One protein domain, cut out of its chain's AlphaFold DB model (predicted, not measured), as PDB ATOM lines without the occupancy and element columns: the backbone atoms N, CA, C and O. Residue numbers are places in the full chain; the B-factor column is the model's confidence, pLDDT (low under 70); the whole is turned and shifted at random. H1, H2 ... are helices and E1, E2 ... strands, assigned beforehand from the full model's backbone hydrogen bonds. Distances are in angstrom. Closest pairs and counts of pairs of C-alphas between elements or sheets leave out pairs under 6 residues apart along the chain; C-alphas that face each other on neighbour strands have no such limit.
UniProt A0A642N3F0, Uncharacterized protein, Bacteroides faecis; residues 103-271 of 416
ATOM      1  N   VAL A 103      73.784 158.809 228.845       96.25
ATOM      2  CA  VAL A 103      72.571 158.775 229.660       96.25
ATOM      3  C   VAL A 103      72.944 158.924 231.128       96.25
ATOM      4  O   VAL A 103      73.832 158.224 231.622       96.25
ATOM      5  N   ILE A 104      72.239 159.802 231.842       95.75
ATOM      6  CA  ILE A 104      72.221 159.789 233.307       95.75
ATOM      7  C   ILE A 104      71.099 158.849 233.741       95.75
ATOM      8  O   ILE A 104      69.915 159.175 233.635       95.75
ATOM      9  N   LYS A 105      71.474 157.649 234.186       94.50
ATOM     10  CA  LYS A 105      70.520 156.630 234.629       94.50
ATOM     11  C   LYS A 105      70.018 156.932 236.040       94.50
ATOM     12  O   LYS A 105      70.716 157.514 236.866       94.50
ATOM     13  N   ASN A 106      68.781 156.518 236.312       94.62
ATOM     14  CA  ASN A 106      68.157 156.697 237.624       94.62
ATOM     15  C   ASN A 106      68.695 155.732 238.689       94.62
ATOM     16  O   ASN A 106      68.459 155.970 239.867       94.62
ATOM     17  N   ASP A 107      69.399 154.669 238.301       92.62
ATOM     18  CA  ASP A 107      69.979 153.692 239.232       92.62
ATOM     19  C   ASP A 107      71.077 154.293 240.129       92.62
ATOM     20  O   ASP A 107      71.272 153.814 241.234       92.62
ATOM     21  N   GLN A 108      71.714 155.390 239.706       89.88
ATOM     22  CA  GLN A 108      72.711 156.125 240.498       89.88
ATOM     23  C   GLN A 108      72.092 157.118 241.494       89.88
ATOM     24  O   GLN A 108      72.802 157.744 242.282       89.88
ATOM     25  N   LYS A 109      70.777 157.350 241.422       95.69
ATOM     26  CA  LYS A 109      70.076 158.307 242.285       95.69
ATOM     27  C   LYS A 109      69.680 157.616 243.585       95.69
ATOM     28  O   LYS A 109      68.975 156.606 243.561       95.69
ATOM     29  N   ILE A 110      70.052 158.193 244.729       96.81
ATOM     30  CA  ILE A 110      69.703 157.627 246.039       96.81
ATOM     31  C   ILE A 110      68.183 157.648 246.201       96.81
ATOM     32  O   ILE A 110      67.554 158.706 246.242       96.81
ATOM     33  N   THR A 111      67.569 156.470 246.309       96.19
ATOM     34  CA  THR A 111      66.107 156.348 246.237       96.19
ATOM     35  C   THR A 111      65.390 157.183 247.299       96.19
ATOM     36  O   THR A 111      64.352 157.757 246.984       96.19
ATOM     37  N   GLN A 112      65.966 157.291 248.497       95.81
ATOM     38  CA  GLN A 112      65.431 158.003 249.658       95.81
ATOM     39  C   GLN A 112      65.624 159.526 249.594       95.81
ATOM     40  O   GLN A 112      64.876 160.251 250.241       95.81
ATOM     41  N   ALA A 113      66.601 160.016 248.825       95.75
ATOM     42  CA  ALA A 113      66.854 161.453 248.670       95.75
ATOM     43  C   ALA A 113      66.012 162.077 247.543       95.75
ATOM     44  O   ALA A 113      65.675 163.261 247.572       95.75
ATOM     45  N   TRP A 114      65.666 161.272 246.538       97.62
ATOM     46  CA  TRP A 114      64.908 161.701 245.367       97.62
ATOM     47  C   TRP A 114      63.413 161.431 245.498       97.62
ATOM     48  O   TRP A 114      62.981 160.492 246.164       97.62
ATOM     49  N   SER A 115      62.618 162.193 244.749       96.56
ATOM     50  CA  SER A 115      61.203 161.903 244.532       96.56
ATOM     51  C   SER A 115      60.973 160.484 243.989       96.56
ATOM     52  O   SER A 115      61.875 159.834 243.440       96.56
ATOM     53  N   ALA A 116      59.747 159.976 244.141       95.62
ATOM     54  CA  ALA A 116      59.384 158.629 243.693       95.62
ATOM     55  C   ALA A 116      59.640 158.424 242.187       95.62
ATOM     56  O   ALA A 116      60.178 157.397 241.786       95.62
ATOM     57  N   ASP A 117      59.341 159.441 241.377       95.12
ATOM     58  CA  ASP A 117      59.558 159.495 239.926       95.12
ATOM     59  C   ASP A 117      60.974 159.955 239.520       95.12
ATOM     60  O   ASP A 117      61.281 160.035 238.332       95.12
ATOM     61  N   LYS A 118      61.850 160.253 240.491       95.19
ATOM     62  CA  LYS A 118      63.238 160.702 240.280       95.19
ATOM     63  C   LYS A 118      63.372 162.003 239.475       95.19
ATOM     64  O   LYS A 118      64.431 162.245 238.885       95.19
ATOM     65  N   SER A 119      62.334 162.840 239.478       95.19
ATOM     66  CA  SER A 119      62.306 164.142 238.805       95.19
ATOM     67  C   SER A 119      62.851 165.288 239.656       95.19
ATOM     68  O   SER A 119      63.307 166.282 239.094       95.19
ATOM     69  N   TYR A 120      62.851 165.164 240.989       96.12
ATOM     70  CA  TYR A 120      63.334 166.230 241.864       96.12
ATOM     71  C   TYR A 120      63.971 165.740 243.167       96.12
ATOM     72  O   TYR A 120      63.737 164.620 243.626       96.12
ATOM     73  N   VAL A 121      64.721 166.644 243.796       96.94
ATOM     74  CA  VAL A 121      65.209 166.546 245.181       96.94
ATOM     75  C   VAL A 121      64.725 167.740 246.000       96.94
ATOM     76  O   VAL A 121      64.282 168.752 245.448       96.94
ATOM     77  N   LYS A 122      64.770 167.625 247.326       94.69
ATOM     78  CA  LYS A 122      64.445 168.729 248.236       94.69
ATOM     79  C   LYS A 122      65.734 169.349 248.770       94.69
ATOM     80  O   LYS A 122      66.700 168.637 249.015       94.69
ATOM     81  N   ALA A 123      65.734 170.667 248.914       94.44
ATOM     82  CA  ALA A 123      66.756 171.407 249.635       94.44
ATOM     83  C   ALA A 123      66.128 171.950 250.916       94.44
ATOM     84  O   ALA A 123      65.135 172.676 250.851       94.44
ATOM     85  N   ASP A 124      66.732 171.644 252.053       93.62
ATOM     86  CA  ASP A 124      66.374 172.167 253.367       93.62
ATOM     87  C   ASP A 124      67.601 172.775 254.056       93.62
ATOM     88  O   ASP A 124      68.749 172.624 253.625       93.62
ATOM     89  N   VAL A 125      67.344 173.583 255.079       94.69
ATOM     90  CA  VAL A 125      68.411 173.968 255.997       94.69
ATOM     91  C   VAL A 125      68.713 172.783 256.897       94.69
ATOM     92  O   VAL A 125      67.836 171.957 257.145       94.69
ATOM     93  N   LYS A 126      69.933 172.739 257.436       92.44
ATOM     94  CA  LYS A 126      70.302 171.703 258.399       92.44
ATOM     95  C   LYS A 126      69.284 171.624 259.539       92.44
ATOM     96  O   LYS A 126      68.562 172.573 259.843       92.44
ATOM     97  N   GLU A 127      69.230 170.462 260.164       92.50
ATOM     98  CA  GLU A 127      68.434 170.289 261.368       92.50
ATOM     99  C   GLU A 127      68.907 171.230 262.496       92.50
ATOM    100  O   GLU A 127      70.095 171.582 262.551       92.50
ATOM    101  N   PRO A 128      67.986 171.663 263.379       93.81
ATOM    102  CA  PRO A 128      68.303 172.476 264.540       93.81
ATOM    103  C   PRO A 128      69.415 171.879 265.392       93.81
ATOM    104  O   PRO A 128      69.350 170.736 265.838       93.81
ATOM    105  N   VAL A 129      70.418 172.709 265.652       93.44
ATOM    106  CA  VAL A 129      71.514 172.467 266.593       93.44
ATOM    107  C   VAL A 129      71.684 173.710 267.468       93.44
ATOM    108  O   VAL A 129      71.018 174.721 267.265       93.44
ATOM    109  N   THR A 130      72.596 173.677 268.436       91.12
ATOM    110  CA  THR A 130      72.817 174.806 269.361       91.12
ATOM    111  C   THR A 130      73.332 176.078 268.683       91.12
ATOM    112  O   THR A 130      73.206 177.168 269.232       91.12
ATOM    113  N   THR A 131      73.928 175.959 267.494       93.38
ATOM    114  CA  THR A 131      74.403 177.104 266.709       93.38
ATOM    115  C   THR A 131      73.331 177.549 265.728       93.38
ATOM    116  O   THR A 131      72.832 176.726 264.964       93.38
ATOM    117  N   ALA A 132      73.030 178.849 265.710       94.75
ATOM    118  CA  ALA A 132      72.055 179.424 264.792       94.75
ATOM    119  C   ALA A 132      72.356 179.081 263.329       94.75
ATOM    120  O   ALA A 132      73.510 179.083 262.887       94.75
ATOM    121  N   VAL A 133      71.299 178.814 262.565       95.75
ATOM    122  CA  VAL A 133      71.421 178.592 261.132       95.75
ATOM    123  C   VAL A 133      71.865 179.887 260.466       95.75
ATOM    124  O   VAL A 133      71.266 180.947 260.639       95.75
ATOM    125  N   THR A 134      72.931 179.811 259.682       93.31
ATOM    126  CA  THR A 134      73.455 180.968 258.949       93.31
ATOM    127  C   THR A 134      73.351 180.795 257.448       93.31
ATOM    128  O   THR A 134      73.238 181.795 256.744       93.31
ATOM    129  N   ASP A 135      73.321 179.560 256.960       92.94
ATOM    130  CA  ASP A 135      73.391 179.252 255.541       92.94
ATOM    131  C   ASP A 135      72.284 178.280 255.138       92.94
ATOM    132  O   ASP A 135      71.891 177.402 255.905       92.94
ATOM    133  N   PHE A 136      71.834 178.406 253.892       96.25
ATOM    134  CA  PHE A 136      70.954 177.441 253.251       96.25
ATOM    135  C   PHE A 136      71.678 176.873 252.034       96.25
ATOM    136  O   PHE A 136      71.862 177.561 251.023       96.25
ATOM    137  N   LYS A 137      72.177 175.644 252.193       96.56
ATOM    138  CA  LYS A 137      73.076 174.980 251.251       96.56
ATOM    139  C   LYS A 137      72.625 173.553 250.976       96.56
ATOM    140  O   LYS A 137      72.213 172.866 251.902       96.56
ATOM    141  N   LEU A 138      72.783 173.115 249.731       96.75
ATOM    142  CA  LEU A 138      72.585 171.730 249.304       96.75
ATOM    143  C   LEU A 138      73.785 171.305 248.459       96.75
ATOM    144  O   LEU A 138      74.114 171.983 247.489       96.75
ATOM    145  N   ASP A 139      74.415 170.188 248.803       97.38
ATOM    146  CA  ASP A 139      75.425 169.554 247.958       97.38
ATOM    147  C   ASP A 139      74.729 168.588 246.990       97.38
ATOM    148  O   ASP A 139      74.138 167.589 247.394       97.38
ATOM    149  N   LEU A 140      74.761 168.900 245.694       97.81
ATOM    150  CA  LEU A 140      74.090 168.093 244.676       97.81
ATOM    151  C   LEU A 140      74.753 166.735 244.444       97.81
ATOM    152  O   LEU A 140      74.120 165.868 243.851       97.81
ATOM    153  N   PHE A 141      75.989 166.509 244.893       96.88
ATOM    154  CA  PHE A 141      76.575 165.171 244.833       96.88
ATOM    155  C   PHE A 141      76.021 164.249 245.924       96.88
ATOM    156  O   PHE A 141      75.989 163.042 245.704       96.88
ATOM    157  N   ASP A 142      75.524 164.779 247.049       96.56
ATOM    158  CA  ASP A 142      74.992 163.965 248.157       96.56
ATOM    159  C   ASP A 142      73.731 163.180 247.801       96.56
ATOM    160  O   ASP A 142      73.385 162.219 248.484       96.56
ATOM    161  N   VAL A 143      73.047 163.547 246.718       96.81
ATOM    162  CA  VAL A 143      71.851 162.835 246.260       96.81
ATOM    163  C   VAL A 143      72.177 161.702 245.274       96.81
ATOM    164  O   VAL A 143      71.269 161.001 244.821       96.81
ATOM    165  N   PHE A 144      73.454 161.491 244.943       96.75
ATOM    166  CA  PHE A 144      73.920 160.403 244.080       96.75
ATOM    167  C   PHE A 144      74.742 159.383 244.867       96.75
ATOM    168  O   PHE A 144      75.525 159.730 245.754       96.75
ATOM    169  N   GLU A 145      74.582 158.108 244.522       95.25
ATOM    170  CA  GLU A 145      75.325 157.020 245.146       95.25
ATOM    171  C   GLU A 145      76.842 157.232 244.993       95.25
ATOM    172  O   GLU A 145      77.342 157.644 243.944       95.25
ATOM    173  N   GLY A 146      77.587 157.019 246.083       94.62
ATOM    174  CA  GLY A 146      79.038 157.227 246.105       94.62
ATOM    175  C   GLY A 146      79.478 158.678 245.872       94.62
ATOM    176  O   GLY A 146      80.651 158.904 245.578       94.62
ATOM    177  N   ARG A 147      78.560 159.653 245.980       95.00
ATOM    178  CA  ARG A 147      78.801 161.076 245.700       95.00
ATOM    179  C   ARG A 147      79.374 161.326 244.302       95.00
ATOM    180  O   ARG A 147      80.236 162.187 244.112       95.00
ATOM    181  N   LYS A 148      78.914 160.561 243.308       92.38
ATOM    182  CA  LYS A 148      79.412 160.639 241.933       92.38
ATOM    183  C   LYS A 148      78.272 160.599 240.925       92.38
ATOM    184  O   LYS A 148      77.383 159.761 240.995       92.38
ATOM    185  N   VAL A 149      78.356 161.462 239.917       94.38
ATOM    186  CA  VAL A 149      77.526 161.348 238.713       94.38
ATOM    187  C   VAL A 149      78.204 160.380 237.746       94.38
ATOM    188  O   VAL A 149      79.332 160.619 237.312       94.38
ATOM    189  N   VAL A 150      77.524 159.287 237.402       92.81
ATOM    190  CA  VAL A 150      78.017 158.297 236.435       92.81
ATOM    191  C   VAL A 150      77.252 158.432 235.124       92.81
ATOM    192  O   VAL A 150      76.023 158.378 235.096       92.81
ATOM    193  N   VAL A 151      77.994 158.581 234.027       94.88
ATOM    194  CA  VAL A 151      77.435 158.594 232.672       94.88
ATOM    195  C   VAL A 151      77.457 157.186 232.092       94.88
ATOM    196  O   VAL A 151      78.476 156.493 232.135       94.88
ATOM    197  N   SER A 152      76.324 156.769 231.538       93.56
ATOM    198  CA  SER A 152      76.142 155.471 230.894       93.56
ATOM    199  C   SER A 152      76.009 155.587 229.379       93.56
ATOM    200  O   SER A 152      75.751 156.664 228.848       93.56
ATOM    201  N   ASP A 153      76.149 154.440 228.710       93.25
ATOM    202  CA  ASP A 153      75.839 154.228 227.289       93.25
ATOM    203  C   ASP A 153      76.647 155.108 226.315       93.25
ATOM    204  O   ASP A 153      76.232 155.362 225.187       93.25
ATOM    205  N   VAL A 154      77.844 155.529 226.738       92.50
ATOM    206  CA  VAL A 154      78.808 156.240 225.889       92.50
ATOM    207  C   VAL A 154      79.545 155.245 224.992       92.50
ATOM    208  O   VAL A 154      80.112 154.270 225.480       92.50
ATOM    209  N   ASN A 155      79.582 155.507 223.683       89.88
ATOM    210  CA  ASN A 155      80.398 154.746 222.730       89.88
ATOM    211  C   ASN A 155      81.858 155.234 222.750       89.88
ATOM    212  O   ASN A 155      82.320 155.919 221.838       89.88
ATOM    213  N   ASP A 156      82.583 154.900 223.809       87.00
ATOM    214  CA  ASP A 156      83.983 155.296 224.001       87.00
ATOM    215  C   ASP A 156      84.967 154.611 223.035       87.00
ATOM    216  O   ASP A 156      86.048 155.137 222.788       87.00
ATOM    217  N   THR A 157      84.579 153.498 222.405       89.44
ATOM    218  CA  THR A 157      85.388 152.833 221.369       89.44
ATOM    219  C   THR A 157      85.543 153.718 220.132       89.44
ATOM    220  O   THR A 157      86.647 153.877 219.614       89.44
ATOM    221  N   ASN A 158      84.448 154.340 219.682       87.12
ATOM    222  CA  ASN A 158      84.482 155.282 218.562       87.12
ATOM    223  C   ASN A 158      84.868 156.701 219.001       87.12
ATOM    224  O   ASN A 158      85.313 157.496 218.173       87.12
ATOM    225  N   PHE A 159      84.725 157.016 220.293       89.12
ATOM    226  CA  PHE A 159      85.040 158.323 220.866       89.12
ATOM    227  C   PHE A 159      85.932 158.211 222.121       89.12
ATOM    228  O   PHE A 159      85.470 158.504 223.225       89.12
ATOM    229  N   PRO A 160      87.230 157.861 221.987       91.00
ATOM    230  CA  PRO A 160      88.115 157.608 223.135       91.00
ATOM    231  C   PRO A 160      88.390 158.821 224.036       91.00
ATOM    232  O   PRO A 160      88.882 158.673 225.156       91.00
ATOM    233  N   SER A 161      88.116 160.038 223.558       90.50
ATOM    234  CA  SER A 161      88.165 161.254 224.380       90.50
ATOM    235  C   SER A 161      86.985 161.361 225.350       90.50
ATOM    236  O   SER A 161      87.064 162.130 226.296       90.50
ATOM    237  N   PHE A 162      85.921 160.578 225.157       92.94
ATOM    238  CA  PHE A 162      84.749 160.504 226.036       92.94
ATOM    239  C   PHE A 162      84.726 159.220 226.883       92.94
ATOM    240  O   PHE A 162      83.679 158.836 227.402       92.94
ATOM    241  N   ALA A 163      85.876 158.557 227.038       92.88
ATOM    242  CA  ALA A 163      86.035 157.452 227.979       92.88
ATOM    243  C   ALA A 163      85.675 157.891 229.412       92.88
ATOM    244  O   ALA A 163      85.890 159.041 229.796       92.88
ATOM    245  N   LYS A 164      85.105 156.979 230.207       89.50
ATOM    246  CA  LYS A 164      84.483 157.296 231.511       89.50
ATOM    247  C   LYS A 164      85.415 157.990 232.509       89.50
ATOM    248  O   LYS A 164      84.950 158.787 233.315       89.50
ATOM    249  N   ASP A 165      86.698 157.657 232.485       91.38
ATOM    250  CA  ASP A 165      87.752 158.223 233.332       91.38
ATOM    251  C   ASP A 165      88.160 159.651 232.932       91.38
ATOM    252  O   ASP A 165      88.775 160.351 233.729       91.38
ATOM    253  N   LYS A 166      87.753 160.102 231.740       93.94
ATOM    254  CA  LYS A 166      88.032 161.435 231.182       93.94
ATOM    255  C   LYS A 166      86.861 162.406 231.284       93.94
ATOM    256  O   LYS A 166      86.953 163.539 230.815       93.94
ATOM    257  N   LEU A 167      85.735 161.960 231.842       95.12
ATOM    258  CA  LEU A 167      84.520 162.759 231.953       95.12
ATOM    259  C   LEU A 167      84.464 163.491 233.292       95.12
ATOM    260  O   LEU A 167      84.588 162.885 234.355       95.12
ATOM    261  N   THR A 168      84.184 164.790 233.232       94.81
ATOM    262  CA  THR A 168      83.932 165.627 234.407       94.81
ATOM    263  C   THR A 168      82.492 166.113 234.391       94.81
ATOM    264  O   THR A 168      82.042 166.706 233.412       94.81
ATOM    265  N   ALA A 169      81.763 165.872 235.482       95.62
ATOM    266  CA  ALA A 169      80.391 166.336 235.657       95.62
ATOM    267  C   ALA A 169      80.348 167.620 236.493       95.62
ATOM    268  O   ALA A 169      81.021 167.730 237.517       95.62
ATOM    269  N   LYS A 170      79.500 168.562 236.083       96.06
ATOM    270  CA  LYS A 170      79.145 169.761 236.846       96.06
ATOM    271  C   LYS A 170      77.640 169.994 236.807       96.06
ATOM    272  O   LYS A 170      76.950 169.513 235.910       96.06
ATOM    273  N   PHE A 171      77.154 170.782 237.755       98.06
ATOM    274  CA  PHE A 171      75.756 171.185 237.833       98.06
ATOM    275  C   PHE A 171      75.609 172.660 237.477       98.06
ATOM    276  O   PHE A 171      76.416 173.492 237.893       98.06
ATOM    277  N   ILE A 172      74.561 172.980 236.727       97.50
ATOM    278  CA  ILE A 172      74.161 174.350 236.412       97.50
ATOM    279  C   ILE A 172      72.663 174.525 236.645       97.50
ATOM    280  O   ILE A 172      71.909 173.556 236.608       97.50
ATOM    281  N   PHE A 173      72.209 175.759 236.844       97.81
ATOM    282  CA  PHE A 173      70.782 176.058 236.779       97.81
ATOM    283  C   PHE A 173      70.281 175.905 235.342       97.81
ATOM    284  O   PHE A 173      70.892 176.417 234.400       97.81
ATOM    285  N   SER A 174      69.151 175.227 235.171       90.00
ATOM    286  CA  SER A 174      68.531 175.028 233.867       90.00
ATOM    287  C   SER A 174      67.476 176.103 233.600       90.00
ATOM    288  O   SER A 174      66.472 176.159 234.303       90.00
ATOM    289  N   GLY A 175      67.674 176.891 232.539       75.31
ATOM    290  CA  GLY A 175      66.637 177.687 231.869       75.31
ATOM    291  C   GLY A 175      65.933 178.791 232.675       75.31
ATOM    292  O   GLY A 175      66.017 178.899 233.894       75.31
ATOM    293  N   ALA A 176      65.221 179.654 231.947       70.88
ATOM    294  CA  ALA A 176      64.375 180.694 232.523       70.88
ATOM    295  C   ALA A 176      63.000 180.121 232.892       70.88
ATOM    296  O   ALA A 176      62.380 179.430 232.090       70.88
ATOM    297  N   ASN A 177      62.513 180.467 234.079       85.56
ATOM    298  CA  ASN A 177      61.178 180.134 234.571       85.56
ATOM    299  C   ASN A 177      60.455 181.423 235.004       85.56
ATOM    300  O   ASN A 177      61.071 182.487 235.133       85.56
ATOM    301  N   VAL A 178      59.150 181.332 235.257       90.94
ATOM    302  CA  VAL A 178      58.352 182.431 235.811       90.94
ATOM    303  C   VAL A 178      57.515 181.909 236.969       90.94
ATOM    304  O   VAL A 178      56.891 180.859 236.856       90.94
ATOM    305  N   VAL A 179      57.480 182.659 238.068       92.75
ATOM    306  CA  VAL A 179      56.632 182.386 239.235       92.75
ATOM    307  C   VAL A 179      55.792 183.620 239.542       92.75
ATOM    308  O   VAL A 179      56.303 184.737 239.530       92.75
ATOM    309  N   THR A 180      54.509 183.425 239.842       93.12
ATOM    310  CA  THR A 180      53.597 184.500 240.250       93.12
ATOM    311  C   THR A 180      53.188 184.303 241.704       93.12
ATOM    312  O   THR A 180      52.777 183.211 242.088       93.12
ATOM    313  N   ILE A 181      53.305 185.359 242.512       91.94
ATOM    314  CA  ILE A 181      52.901 185.390 243.921       91.94
ATOM    315  C   ILE A 181      51.954 186.578 244.092       91.94
ATOM    316  O   ILE A 181      52.373 187.733 244.021       91.94
ATOM    317  N   GLY A 182      50.661 186.303 244.273       90.56
ATOM    318  CA  GLY A 182      49.634 187.347 244.236       90.56
ATOM    319  C   GLY A 182      49.657 188.087 242.895       90.56
ATOM    320  O   GLY A 182      49.532 187.469 241.841       90.56
ATOM    321  N   THR A 183      49.842 189.408 242.929       93.94
ATOM    322  CA  THR A 183      49.966 190.248 241.724       93.94
ATOM    323  C   THR A 183      51.398 190.364 241.203       93.94
ATOM    324  O   THR A 183      51.608 190.909 240.121       93.94
ATOM    325  N   ASP A 184      52.389 189.891 241.961       96.44
ATOM    326  CA  ASP A 184      53.798 190.029 241.610       96.44
ATOM    327  C   ASP A 184      54.267 188.879 240.717       96.44
ATOM    328  O   ASP A 184      54.067 187.701 241.019       96.44
ATOM    329  N   LYS A 185      54.952 189.225 239.627       96.75
ATOM    330  CA  LYS A 185      55.560 188.294 238.677       96.75
ATOM    331  C   LYS A 185      57.078 188.294 238.836       96.75
ATOM    332  O   LYS A 185      57.730 189.316 238.629       96.75
ATOM    333  N   TYR A 186      57.638 187.128 239.119       97.19
ATOM    334  CA  TYR A 186      59.071 186.883 239.224       97.19
ATOM    335  C   TYR A 186      59.557 186.165 237.968       97.19
ATOM    336  O   TYR A 186      59.121 185.054 237.678       97.19
ATOM    337  N   THR A 187      60.444 186.806 237.210       96.75
ATOM    338  CA  THR A 187      61.063 186.226 236.009       96.75
ATOM    339  C   THR A 187      62.497 185.834 236.319       96.75
ATOM    340  O   THR A 187      63.261 186.669 236.809       96.75
ATOM    341  N   PHE A 188      62.864 184.585 236.032       96.62
ATOM    342  CA  PHE A 188      64.204 184.083 236.307       96.62
ATOM    343  C   PHE A 188      65.129 184.202 235.106       96.62
ATOM    344  O   PHE A 188      64.732 183.967 233.967       96.62
ATOM    345  N   THR A 189      66.388 184.512 235.383       95.88
ATOM    346  CA  THR A 189      67.471 184.448 234.405       95.88
ATOM    347  C   THR A 189      68.649 183.697 234.998       95.88
ATOM    348  O   THR A 189      68.892 183.739 236.205       95.88
ATOM    349  N   VAL A 190      69.394 183.010 234.140       96.50
ATOM    350  CA  VAL A 190      70.603 182.282 234.518       96.50
ATOM    351  C   VAL A 190      71.793 182.950 233.838       96.50
ATOM    352  O   VAL A 190      71.685 183.406 232.699       96.50
ATOM    353  N   THR A 191      72.922 183.065 234.538       95.31
ATOM    354  CA  THR A 191      74.165 183.565 233.933       95.31
ATOM    355  C   THR A 191      74.637 182.656 232.798       95.31
ATOM    356  O   THR A 191      74.328 181.470 232.777       95.31
ATOM    357  N   ALA A 192      75.432 183.180 231.859       92.88
ATOM    358  CA  ALA A 192      75.874 182.419 230.682       92.88
ATOM    359  C   ALA A 192      76.594 181.096 231.023       92.88
ATOM    360  O   ALA A 192      76.483 180.119 230.292       92.88
ATOM    361  N   ASN A 193      77.308 181.054 232.151       92.06
ATOM    362  CA  ASN A 193      77.991 179.858 232.648       92.06
ATOM    363  C   ASN A 193      77.090 178.916 233.472       92.06
ATOM    364  O   ASN A 193      77.568 177.882 233.934       92.06
ATOM    365  N   GLY A 194      75.826 179.275 233.709       95.31
ATOM    366  CA  GLY A 194      74.873 178.442 234.429       95.31
ATOM    367  C   GLY A 194      74.957 178.485 235.961       95.31
ATOM    368  O   GLY A 194      74.148 177.847 236.627       95.31
ATOM    369  N   THR A 195      75.916 179.208 236.552       97.00
ATOM    370  CA  THR A 195      76.244 179.074 237.988       97.00
ATOM    371  C   THR A 195      75.469 180.011 238.910       97.00
ATOM    372  O   THR A 195      75.602 179.914 240.127       97.00
ATOM    373  N   GLN A 196      74.695 180.952 238.372       97.50
ATOM    374  CA  GLN A 196      73.929 181.907 239.166       97.50
ATOM    375  C   GLN A 196      72.513 182.056 238.620       97.50
ATOM    376  O   GLN A 196      72.318 182.343 237.439       97.50
ATOM    377  N   LEU A 197      71.544 181.915 239.522       97.75
ATOM    378  CA  LEU A 197      70.132 182.158 239.276       97.75
ATOM    379  C   LEU A 197      69.767 183.549 239.793       97.75
ATOM    380  O   LEU A 197      70.061 183.896 240.941       97.75
ATOM    381  N   ASN A 198      69.107 184.335 238.951       97.25
ATOM    382  CA  ASN A 198      68.623 185.670 239.276       97.25
ATOM    383  C   ASN A 198      67.107 185.749 239.131       97.25
ATOM    384  O   ASN A 198      66.530 185.025 238.324       97.25
ATOM    385  N   ALA A 199      66.479 186.669 239.859       97.44
ATOM    386  CA  ALA A 199      65.058 186.961 239.754       97.44
ATOM    387  C   ALA A 199      64.813 188.458 239.553       97.44
ATOM    388  O   ALA A 199      65.396 189.292 240.242       97.44
ATOM    389  N   SER A 200      63.909 188.785 238.633       97.12
ATOM    390  CA  SER A 200      63.354 190.122 238.428       97.12
ATOM    391  C   SER A 200      61.895 190.137 238.872       97.12
ATOM    392  O   SER A 200      61.094 189.349 238.367       97.12
ATOM    393  N   LYS A 201      61.540 191.041 239.789       97.88
ATOM    394  CA  LYS A 201      60.152 191.298 240.190       97.88
ATOM    395  C   LYS A 201      59.542 192.363 239.278       97.88
ATOM    396  O   LYS A 201      60.062 193.473 239.209       97.88
ATOM    397  N   ASN A 202      58.442 192.044 238.600       97.00
ATOM    398  CA  ASN A 202      57.665 192.957 237.748       97.00
ATOM    399  C   ASN A 202      58.511 193.742 236.720       97.00
ATOM    400  O   ASN A 202      58.213 194.893 236.416       97.00
ATOM    401  N   GLY A 203      59.580 193.132 236.192       94.69
ATOM    402  CA  GLY A 203      60.473 193.765 235.213       94.69
ATOM    403  C   GLY A 203      61.567 194.662 235.807       94.69
ATOM    404  O   GLY A 203      62.311 195.280 235.050       94.69
ATOM    405  N   ALA A 204      61.708 194.724 237.135       97.12
ATOM    406  CA  ALA A 204      62.823 195.409 237.791       97.12
ATOM    407  C   ALA A 204      64.180 194.741 237.490       97.12
ATOM    408  O   ALA A 204      64.247 193.632 236.952       97.12
ATOM    409  N   ALA A 205      65.281 195.391 237.874       96.75
ATOM    410  CA  ALA A 205      66.614 194.807 237.743       96.75
ATOM    411  C   ALA A 205      66.688 193.437 238.442       96.75
ATOM    412  O   ALA A 205      66.241 193.284 239.582       96.75
ATOM    413  N   ALA A 206      67.229 192.439 237.742       96.94
ATOM    414  CA  ALA A 206      67.330 191.090 238.277       96.94
ATOM    415  C   ALA A 206      68.403 191.024 239.371       96.94
ATOM    416  O   ALA A 206      69.522 191.503 239.182       96.94
ATOM    417  N   THR A 207      68.073 190.398 240.496       97.94
ATOM    418  CA  THR A 207      68.987 190.202 241.622       97.94
ATOM    419  C   THR A 207      69.285 188.727 241.838       97.94
ATOM    420  O   THR A 207      68.497 187.851 241.482       97.94
ATOM    421  N   LYS A 208      70.455 188.440 242.407       97.56
ATOM    422  CA  LYS A 208      70.938 187.080 242.654       97.56
ATOM    423  C   LYS A 208      70.112 186.391 243.733       97.56
ATOM    424  O   LYS A 208      70.105 186.862 244.868       97.56
ATOM    425  N   ILE A 209      69.537 185.233 243.416       97.00
ATOM    426  CA  ILE A 209      68.755 184.436 244.373       97.00
ATOM    427  C   ILE A 209      69.447 183.144 244.812       97.00
ATOM    428  O   ILE A 209      69.253 182.719 245.946       97.00
ATOM    429  N   ALA A 210      70.293 182.542 243.971       97.38
ATOM    430  CA  ALA A 210      71.080 181.363 244.333       97.38
ATOM    431  C   ALA A 210      72.323 181.209 243.443       97.38
ATOM    432  O   ALA A 210      72.374 181.742 242.330       97.38
ATOM    433  N   THR A 211      73.317 180.462 243.920       97.94
ATOM    434  CA  THR A 211      74.537 180.108 243.171       97.94
ATOM    435  C   THR A 211      74.849 178.624 243.279       97.94
ATOM    436  O   THR A 211      74.538 178.036 244.308       97.94
ATOM    437  N   ILE A 212      75.518 178.057 242.274       98.25
ATOM    438  CA  ILE A 212      76.142 176.726 242.319       98.25
ATOM    439  C   ILE A 212      77.649 176.910 242.177       98.25
ATOM    440  O   ILE A 212      78.099 177.589 241.252       98.25
ATOM    441  N   ASP A 213      78.428 176.341 243.092       97.38
ATOM    442  CA  ASP A 213      79.887 176.351 242.986       97.38
ATOM    443  C   ASP A 213      80.430 175.153 242.181       97.38
ATOM    444  O   ASP A 213      79.699 174.250 241.769       97.38
ATOM    445  N   ALA A 214      81.745 175.130 241.954       93.75
ATOM    446  CA  ALA A 214      82.407 174.052 241.214       93.75
ATOM    447  C   ALA A 214      82.324 172.678 241.909       93.75
ATOM    448  O   ALA A 214      82.559 171.658 241.267       93.75
ATOM    449  N   LYS A 215      81.995 172.643 243.206       95.00
ATOM    450  CA  LYS A 215      81.796 171.413 243.980       95.00
ATOM    451  C   LYS A 215      80.339 170.950 243.949       95.00
ATOM    452  O   LYS A 215      80.020 169.982 244.622       95.00
ATOM    453  N   GLY A 216      79.465 171.613 243.187       96.56
ATOM    454  CA  GLY A 216      78.046 171.274 243.111       96.56
ATOM    455  C   GLY A 216      77.235 171.747 244.317       96.56
ATOM    456  O   GLY A 216      76.110 171.288 244.498       96.56
ATOM    457  N   ILE A 217      77.773 172.657 245.136       98.12
ATOM    458  CA  ILE A 217      77.064 173.186 246.300       98.12
ATOM    459  C   ILE A 217      76.196 174.360 245.860       98.12
ATOM    460  O   ILE A 217      76.691 175.422 245.466       98.12
ATOM    461  N   ILE A 218      74.883 174.185 245.975       97.94
ATOM    462  CA  ILE A 218      73.916 175.272 245.881       97.94
ATOM    463  C   ILE A 218      73.995 176.100 247.163       97.94
ATOM    464  O   ILE A 218      73.953 175.552 248.259       97.94
ATOM    465  N   THR A 219      74.050 177.425 247.037       97.75
ATOM    466  CA  THR A 219      73.887 178.373 248.149       97.75
ATOM    467  C   THR A 219      72.738 179.326 247.842       97.75
ATOM    468  O   THR A 219      72.769 180.033 246.831       97.75
ATOM    469  N   TYR A 220      71.727 179.356 248.711       97.12
ATOM    470  CA  TYR A 220      70.587 180.265 248.593       97.12
ATOM    471  C   TYR A 220      70.914 181.646 249.173       97.12
ATOM    472  O   TYR A 220      71.517 181.758 250.243       97.12
ATOM    473  N   ASN A 221      70.516 182.719 248.490       96.75
ATOM    474  CA  ASN A 221      70.816 184.075 248.933       96.75
ATOM    475  C   ASN A 221      69.810 184.560 249.985       96.75
ATOM    476  O   ASN A 221      68.794 185.160 249.656       96.75
ATOM    477  N   LYS A 222      70.122 184.365 251.266       94.19
ATOM    478  CA  LYS A 222      69.244 184.784 252.373       94.19
ATOM    479  C   LYS A 222      69.033 186.299 252.507       94.19
ATOM    480  O   LYS A 222      68.101 186.711 253.188       94.19
ATOM    481  N   VAL A 223      69.907 187.128 251.926       94.69
ATOM    482  CA  VAL A 223      69.887 188.595 252.108       94.69
ATOM    483  C   VAL A 223      68.998 189.285 251.070       94.69
ATOM    484  O   VAL A 223      68.470 190.364 251.318       94.69
ATOM    485  N   ASP A 224      68.825 188.675 249.899       97.31
ATOM    486  CA  ASP A 224      68.053 189.266 248.808       97.31
ATOM    487  C   ASP A 224      66.537 189.152 249.044       97.31
ATOM    488  O   ASP A 224      66.021 188.083 249.371       97.31
ATOM    489  N   LYS A 225      65.791 190.248 248.845       96.19
ATOM    490  CA  LYS A 225      64.345 190.271 249.124       96.19
ATOM    491  C   LYS A 225      63.537 189.405 248.153       96.19
ATOM    492  O   LYS A 225      62.518 188.842 248.565       96.19
ATOM    493  N   ASN A 226      63.962 189.268 246.891       96.50
ATOM    494  CA  ASN A 226      63.291 188.371 245.950       96.50
ATOM    495  C   ASN A 226      63.495 186.920 246.386       96.50
ATOM    496  O   ASN A 226      62.521 186.178 246.461       96.50
ATOM    497  N   ALA A 227      64.719 186.543 246.759       96.81
ATOM    498  CA  ALA A 227      65.023 185.226 247.310       96.81
ATOM    499  C   ALA A 227      64.201 184.932 248.577       96.81
ATOM    500  O   ALA A 227      63.497 183.930 248.637       96.81
ATOM    501  N   GLN A 228      64.189 185.839 249.559       96.81
ATOM    502  CA  GLN A 228      63.359 185.685 250.761       96.81
ATOM    503  C   GLN A 228      61.875 185.485 250.416       96.81
ATOM    504  O   GLN A 228      61.219 184.612 250.975       96.81
ATOM    505  N   THR A 229      61.333 186.268 249.480       95.75
ATOM    506  CA  THR A 229      59.914 186.168 249.100       95.75
ATOM    507  C   THR A 229      59.606 184.845 248.401       95.75
ATOM    508  O   THR A 229      58.604 184.204 248.699       95.75
ATOM    509  N   LEU A 230      60.483 184.412 247.493       95.56
ATOM    510  CA  LEU A 230      60.332 183.159 246.760       95.56
ATOM    511  C   LEU A 230      60.401 181.955 247.694       95.56
ATOM    512  O   LEU A 230      59.527 181.097 247.625       95.56
ATOM    513  N   LEU A 231      61.389 181.916 248.593       95.56
ATOM    514  CA  LEU A 231      61.514 180.860 249.594       95.56
ATOM    515  C   LEU A 231      60.252 180.753 250.455       95.56
ATOM    516  O   LEU A 231      59.764 179.655 250.692       95.56
ATOM    517  N   ASN A 232      59.695 181.890 250.877       94.69
ATOM    518  CA  ASN A 232      58.552 181.941 251.788       94.69
ATOM    519  C   ASN A 232      57.177 181.909 251.091       94.69
ATOM    520  O   ASN A 232      56.161 182.037 251.776       94.69
ATOM    521  N   LYS A 233      57.112 181.697 249.763       91.06
ATOM    522  CA  LYS A 233      55.865 181.780 248.973       91.06
ATOM    523  C   LYS A 233      54.746 180.859 249.461       91.06
ATOM    524  O   LYS A 233      53.574 181.182 249.299       91.06
ATOM    525  N   SER A 234      55.091 179.693 250.001       84.75
ATOM    526  CA  SER A 234      54.112 178.711 250.461       84.75
ATOM    527  C   SER A 234      54.717 177.744 251.479       84.75
ATOM    528  O   SER A 234      55.926 177.743 251.715       84.75
ATOM    529  N   ALA A 235      53.855 176.929 252.093       76.56
ATOM    530  CA  ALA A 235      54.263 175.855 252.991       76.56
ATOM    531  C   ALA A 235      55.142 174.811 252.317       76.56
ATOM    532  O   ALA A 235      54.977 174.502 251.138       76.56
ATOM    533  N   TYR A 236      56.051 174.238 253.111       70.56
ATOM    534  CA  TYR A 236      57.002 173.214 252.672       70.56
ATOM    535  C   TYR A 236      56.320 172.009 251.999       70.56
ATOM    536  O   TYR A 236      56.927 171.338 251.166       70.56
ATOM    537  N   ASN A 237      55.056 171.745 252.340       71.25
ATOM    538  CA  ASN A 237      54.245 170.641 251.840       71.25
ATOM    539  C   ASN A 237      53.233 171.032 250.745       71.25
ATOM    540  O   ASN A 237      52.467 170.167 250.328       71.25
ATOM    541  N   VAL A 238      53.205 172.290 250.285       81.56
ATOM    542  CA  VAL A 238      52.211 172.765 249.303       81.56
ATOM    543  C   VAL A 238      52.861 173.062 247.956       81.56
ATOM    544  O   VAL A 238      52.671 172.309 247.006       81.56
ATOM    545  N   ASP A 239      53.638 174.140 247.861       87.06
ATOM    546  CA  ASP A 239      54.184 174.616 246.587       87.06
ATOM    547  C   ASP A 239      55.543 175.316 246.800       87.06
ATOM    548  O   ASP A 239      55.646 176.550 246.707       87.06
ATOM    549  N   PRO A 240      56.596 174.570 247.180       90.19
ATOM    550  CA  PRO A 240      57.906 175.147 247.463       90.19
ATOM    551  C   PRO A 240      58.486 175.874 246.244       90.19
ATOM    552  O   PRO A 240      58.127 175.617 245.089       90.19
ATOM    553  N   PHE A 241      59.416 176.798 246.486       92.88
ATOM    554  CA  PHE A 241      60.175 177.389 245.389       92.88
ATOM    555  C   PHE A 241      60.989 176.303 244.682       92.88
ATOM    556  O   PHE A 241      61.640 175.491 245.332       92.88
ATOM    557  N   THR A 242      60.938 176.278 243.351       93.62
ATOM    558  CA  THR A 242      61.561 175.226 242.544       93.62
ATOM    559  C   THR A 242      62.520 175.847 241.538       93.62
ATOM    560  O   THR A 242      62.143 176.778 240.823       93.62
ATOM    561  N   ALA A 243      63.748 175.334 241.476       94.88
ATOM    562  CA  ALA A 243      64.718 175.680 240.442       94.88
ATOM    563  C   ALA A 243      65.126 174.426 239.670       94.88
ATOM    564  O   ALA A 243      65.459 173.410 240.277       94.88
ATOM    565  N   GLY A 244      65.135 174.521 238.344       96.38
ATOM    566  CA  GLY A 244      65.635 173.446 237.499       96.38
ATOM    567  C   GLY A 244      67.162 173.402 237.509       96.38
ATOM    568  O   GLY A 244      67.826 174.443 237.549       96.38
ATOM    569  N   ILE A 245      67.708 172.195 237.456       97.69
ATOM    570  CA  ILE A 245      69.131 171.880 237.417       97.69
ATOM    571  C   ILE A 245      69.418 171.029 236.182       97.69
ATOM    572  O   ILE A 245      68.659 170.129 235.824       97.69
ATOM    573  N   GLU A 246      70.548 171.305 235.543       97.38
ATOM    574  CA  GLU A 246      71.093 170.513 234.452       97.38
ATOM    575  C   GLU A 246      72.494 170.015 234.812       97.38
ATOM    576  O   GLU A 246      73.361 170.770 235.257       97.38
ATOM    577  N   ILE A 247      72.709 168.717 234.617       97.50
ATOM    578  CA  ILE A 247      74.019 168.081 234.675       97.50
ATOM    579  C   ILE A 247      74.674 168.284 233.314       97.50
ATOM    580  O   ILE A 247      74.147 167.848 232.286       97.50
ATOM    581  N   VAL A 248      75.840 168.919 233.320       96.44
ATOM    582  CA  VAL A 248      76.687 169.094 232.143       96.44
ATOM    583  C   VAL A 248      77.936 168.260 232.337       96.44
ATOM    584  O   VAL A 248      78.606 168.369 233.364       96.44
ATOM    585  N   VAL A 249      78.253 167.438 231.344       96.25
ATOM    586  CA  VAL A 249      79.463 166.618 231.342       96.25
ATOM    587  C   VAL A 249      80.357 167.060 230.200       96.25
ATOM    588  O   VAL A 249      79.889 167.212 229.073       96.25
ATOM    589  N   THR A 250      81.636 167.253 230.497       94.81
ATOM    590  CA  THR A 250      82.672 167.568 229.512       94.81
ATOM    591  C   THR A 250      83.790 166.537 229.554       94.81
ATOM    592  O   THR A 250      83.974 165.850 230.560       94.81
ATOM    593  N   ASN A 251      84.531 166.423 228.455       93.00
ATOM    594  CA  ASN A 251      85.800 165.698 228.435       93.00
ATOM    595  C   ASN A 251      86.989 166.603 228.828       93.00
ATOM    596  O   ASN A 251      86.808 167.775 229.154       93.00
ATOM    597  N   GLU A 252      88.213 166.073 228.743       92.50
ATOM    598  CA  GLU A 252      89.478 166.786 229.013       92.50
ATOM    599  C   GLU A 252      89.737 168.006 228.105       92.50
ATOM    600  O   GLU A 252      90.621 168.809 228.390       92.50
ATOM    601  N   CYS A 253      88.996 168.146 227.003       89.25
ATOM    602  CA  CYS A 253      89.084 169.272 226.072       89.25
ATOM    603  C   CYS A 253      87.923 170.270 226.235       89.25
ATOM    604  O   CYS A 253      87.699 171.076 225.335       89.25
ATOM    605  N   ASP A 254      87.165 170.186 227.333       89.19
ATOM    606  CA  ASP A 254      85.968 170.991 227.611       89.19
ATOM    607  C   ASP A 254      84.823 170.824 226.591       89.19
ATOM    608  O   ASP A 254      83.860 171.597 226.588       89.19
ATOM    609  N   GLU A 255      84.869 169.786 225.750       88.62
ATOM    610  CA  GLU A 255      83.796 169.482 224.802       88.62
ATOM    611  C   GLU A 255      82.627 168.824 225.543       88.62
ATOM    612  O   GLU A 255      82.800 167.847 226.280       88.62
ATOM    613  N   ILE A 256      81.424 169.365 225.347       91.25
ATOM    614  CA  ILE A 256      80.205 168.915 226.027       91.25
ATOM    615  C   ILE A 256      79.743 167.585 225.432       91.25
ATOM    616  O   ILE A 256      79.590 167.455 224.220       91.25
ATOM    617  N   LEU A 257      79.453 166.619 226.301       93.94
ATOM    618  CA  LEU A 257      78.762 165.386 225.948       93.94
ATOM    619  C   LEU A 257      77.244 165.629 225.984       93.94
ATOM    620  O   LEU A 257      76.716 165.935 227.054       93.94
ATOM    621  N   PRO A 258      76.513 165.482 224.865       93.06
ATOM    622  CA  PRO A 258      75.054 165.474 224.878       93.06
ATOM    623  C   PRO A 258      74.513 164.346 225.760       93.06
ATOM    624  O   PRO A 258      74.920 163.189 225.624       93.06
ATOM    625  N   LEU A 259      73.574 164.675 226.647       95.75
ATOM    626  CA  LEU A 259      73.003 163.730 227.603       95.75
ATOM    627  C   LEU A 259      71.480 163.659 227.507       95.75
ATOM    628  O   LEU A 259      70.809 164.626 227.152       95.75
ATOM    629  N   THR A 260      70.941 162.510 227.904       95.56
ATOM    630  CA  THR A 260      69.527 162.346 228.267       95.56
ATOM    631  C   THR A 260      69.402 162.033 229.762       95.56
ATOM    632  O   THR A 260      70.334 161.512 230.377       95.56
ATOM    633  N   GLY A 261      68.268 162.396 230.375       94.38
ATOM    634  CA  GLY A 261      68.034 162.202 231.818       94.38
ATOM    635  C   GLY A 261      68.844 163.133 232.733       94.38
ATOM    636  O   GLY A 261      68.878 162.935 233.944       94.38
ATOM    637  N   ASN A 262      69.496 164.152 232.171       96.31
ATOM    638  CA  ASN A 262      70.428 165.043 232.863       96.31
ATOM    639  C   ASN A 262      69.768 166.279 233.498       96.31
ATOM    640  O   ASN A 262      70.477 167.141 234.009       96.31
ATOM    641  N   LYS A 263      68.437 166.388 233.457       96.06
ATOM    642  CA  LYS A 263      67.677 167.513 234.014       96.06
ATOM    643  C   LYS A 263      66.776 167.051 235.146       96.06
ATOM    644  O   LYS A 263      66.185 165.975 235.059       96.06
ATOM    645  N   PHE A 264      66.687 167.858 236.191       96.81
ATOM    646  CA  PHE A 264      65.845 167.606 237.355       96.81
ATOM    647  C   PHE A 264      65.587 168.899 238.123       96.81
ATOM    648  O   PHE A 264      66.274 169.893 237.909       96.81
ATOM    649  N   ASP A 265      64.640 168.873 239.051       96.44
ATOM    650  CA  ASP A 265      64.299 170.031 239.869       96.44
ATOM    651  C   ASP A 265      64.872 169.944 241.291       96.44
ATOM    652  O   ASP A 265      64.981 168.874 241.894       96.44
ATOM    653  N   VAL A 266      65.174 171.101 241.872       96.44
ATOM    654  CA  VAL A 266      65.444 171.274 243.303       96.44
ATOM    655  C   VAL A 266      64.312 172.086 243.914       96.44
ATOM    656  O   VAL A 266      64.072 173.228 243.518       96.44
ATOM    657  N   LYS A 267      63.628 171.500 244.898       94.75
ATOM    658  CA  LYS A 267      62.548 172.137 245.659       94.75
ATOM    659  C   LYS A 267      63.083 172.677 246.982       94.75
ATOM    660  O   LYS A 267      63.386 171.901 247.884       94.75
ATOM    661  N   PHE A 268      63.181 173.994 247.103       94.81
ATOM    662  CA  PHE A 268      63.638 174.682 248.308       94.81
ATOM    663  C   PHE A 268      62.508 174.748 249.335       94.81
ATOM    664  O   PHE A 268      61.490 175.410 249.114       94.81
ATOM    665  N   LEU A 269      62.684 174.052 250.455       94.12
ATOM    666  CA  LEU A 269      61.729 174.047 251.554       94.12
ATOM    667  C   LEU A 269      61.930 175.294 252.410       94.12
ATOM    668  O   LEU A 269      63.046 175.579 252.849       94.12
ATOM    669  N   ARG A 270      60.846 176.029 252.680       94.31
ATOM    670  CA  ARG A 270      60.918 177.118 253.656       94.31
ATOM    671  C   ARG A 270      61.257 176.552 255.044       94.31
ATOM    672  O   ARG A 270      60.625 175.573 255.439       94.31
ATOM    673  N   PRO A 271      62.204 177.145 255.790       95.69
ATOM    674  CA  PRO A 271      62.643 176.602 257.075       95.69
ATOM    675  C   PRO A 271      61.588 176.552 258.182       95.69
ATOM    676  O   PRO A 271      61.668 175.660 259.020       95.69
TER     677      PRO A 271
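AT A GLANCE: This is residues 103 to 271 of the 416 residues of an uncharacterized protein of Bacteroides faecis (UniProt A0A642N3F0). Little of this domain is regular structure: two curled sheets, partly face to face as a sandwich, with H1 near one end and long loops around. The antiparallel sheet is E2 E8 E7 E6 E5 E4, with E4 to E8 a meander of successive antiparallel neighbours; the mixed sheet is E1 E10 E9 E3. Mostly strand and compact, the printed part has 169 residues, 63 in E1 to E8, H1, E9 and E10, a radius of gyration of the C-alphas of 17.1 A and spans of 54, 38 and 29 A.

HOW THE PARTS SIT: E5, residues 184-190, and E6, residues 196-201, are antiparallel, N 198 and O 189 within hydrogen-bond range at 2.8 A. H1, residues 225-231, every O i to N i+4 pair within range, is on their sheet, height 5.5 A.

IN THESE COORDINATES: E1 is residues 120-123, E2 137-139, E3 168-173, E4 178-181, E7 207-212, E8 217-220, E10 263-268. E9, residues 241-250, runs 29.2 A from C-alpha (60.175, 177.389, 245.389) to (82.672, 167.568, 229.512).

THE WHOLE: The printed part has no cut; no printed residue is under 70 in pLDDT. E2 to E3 is a long link.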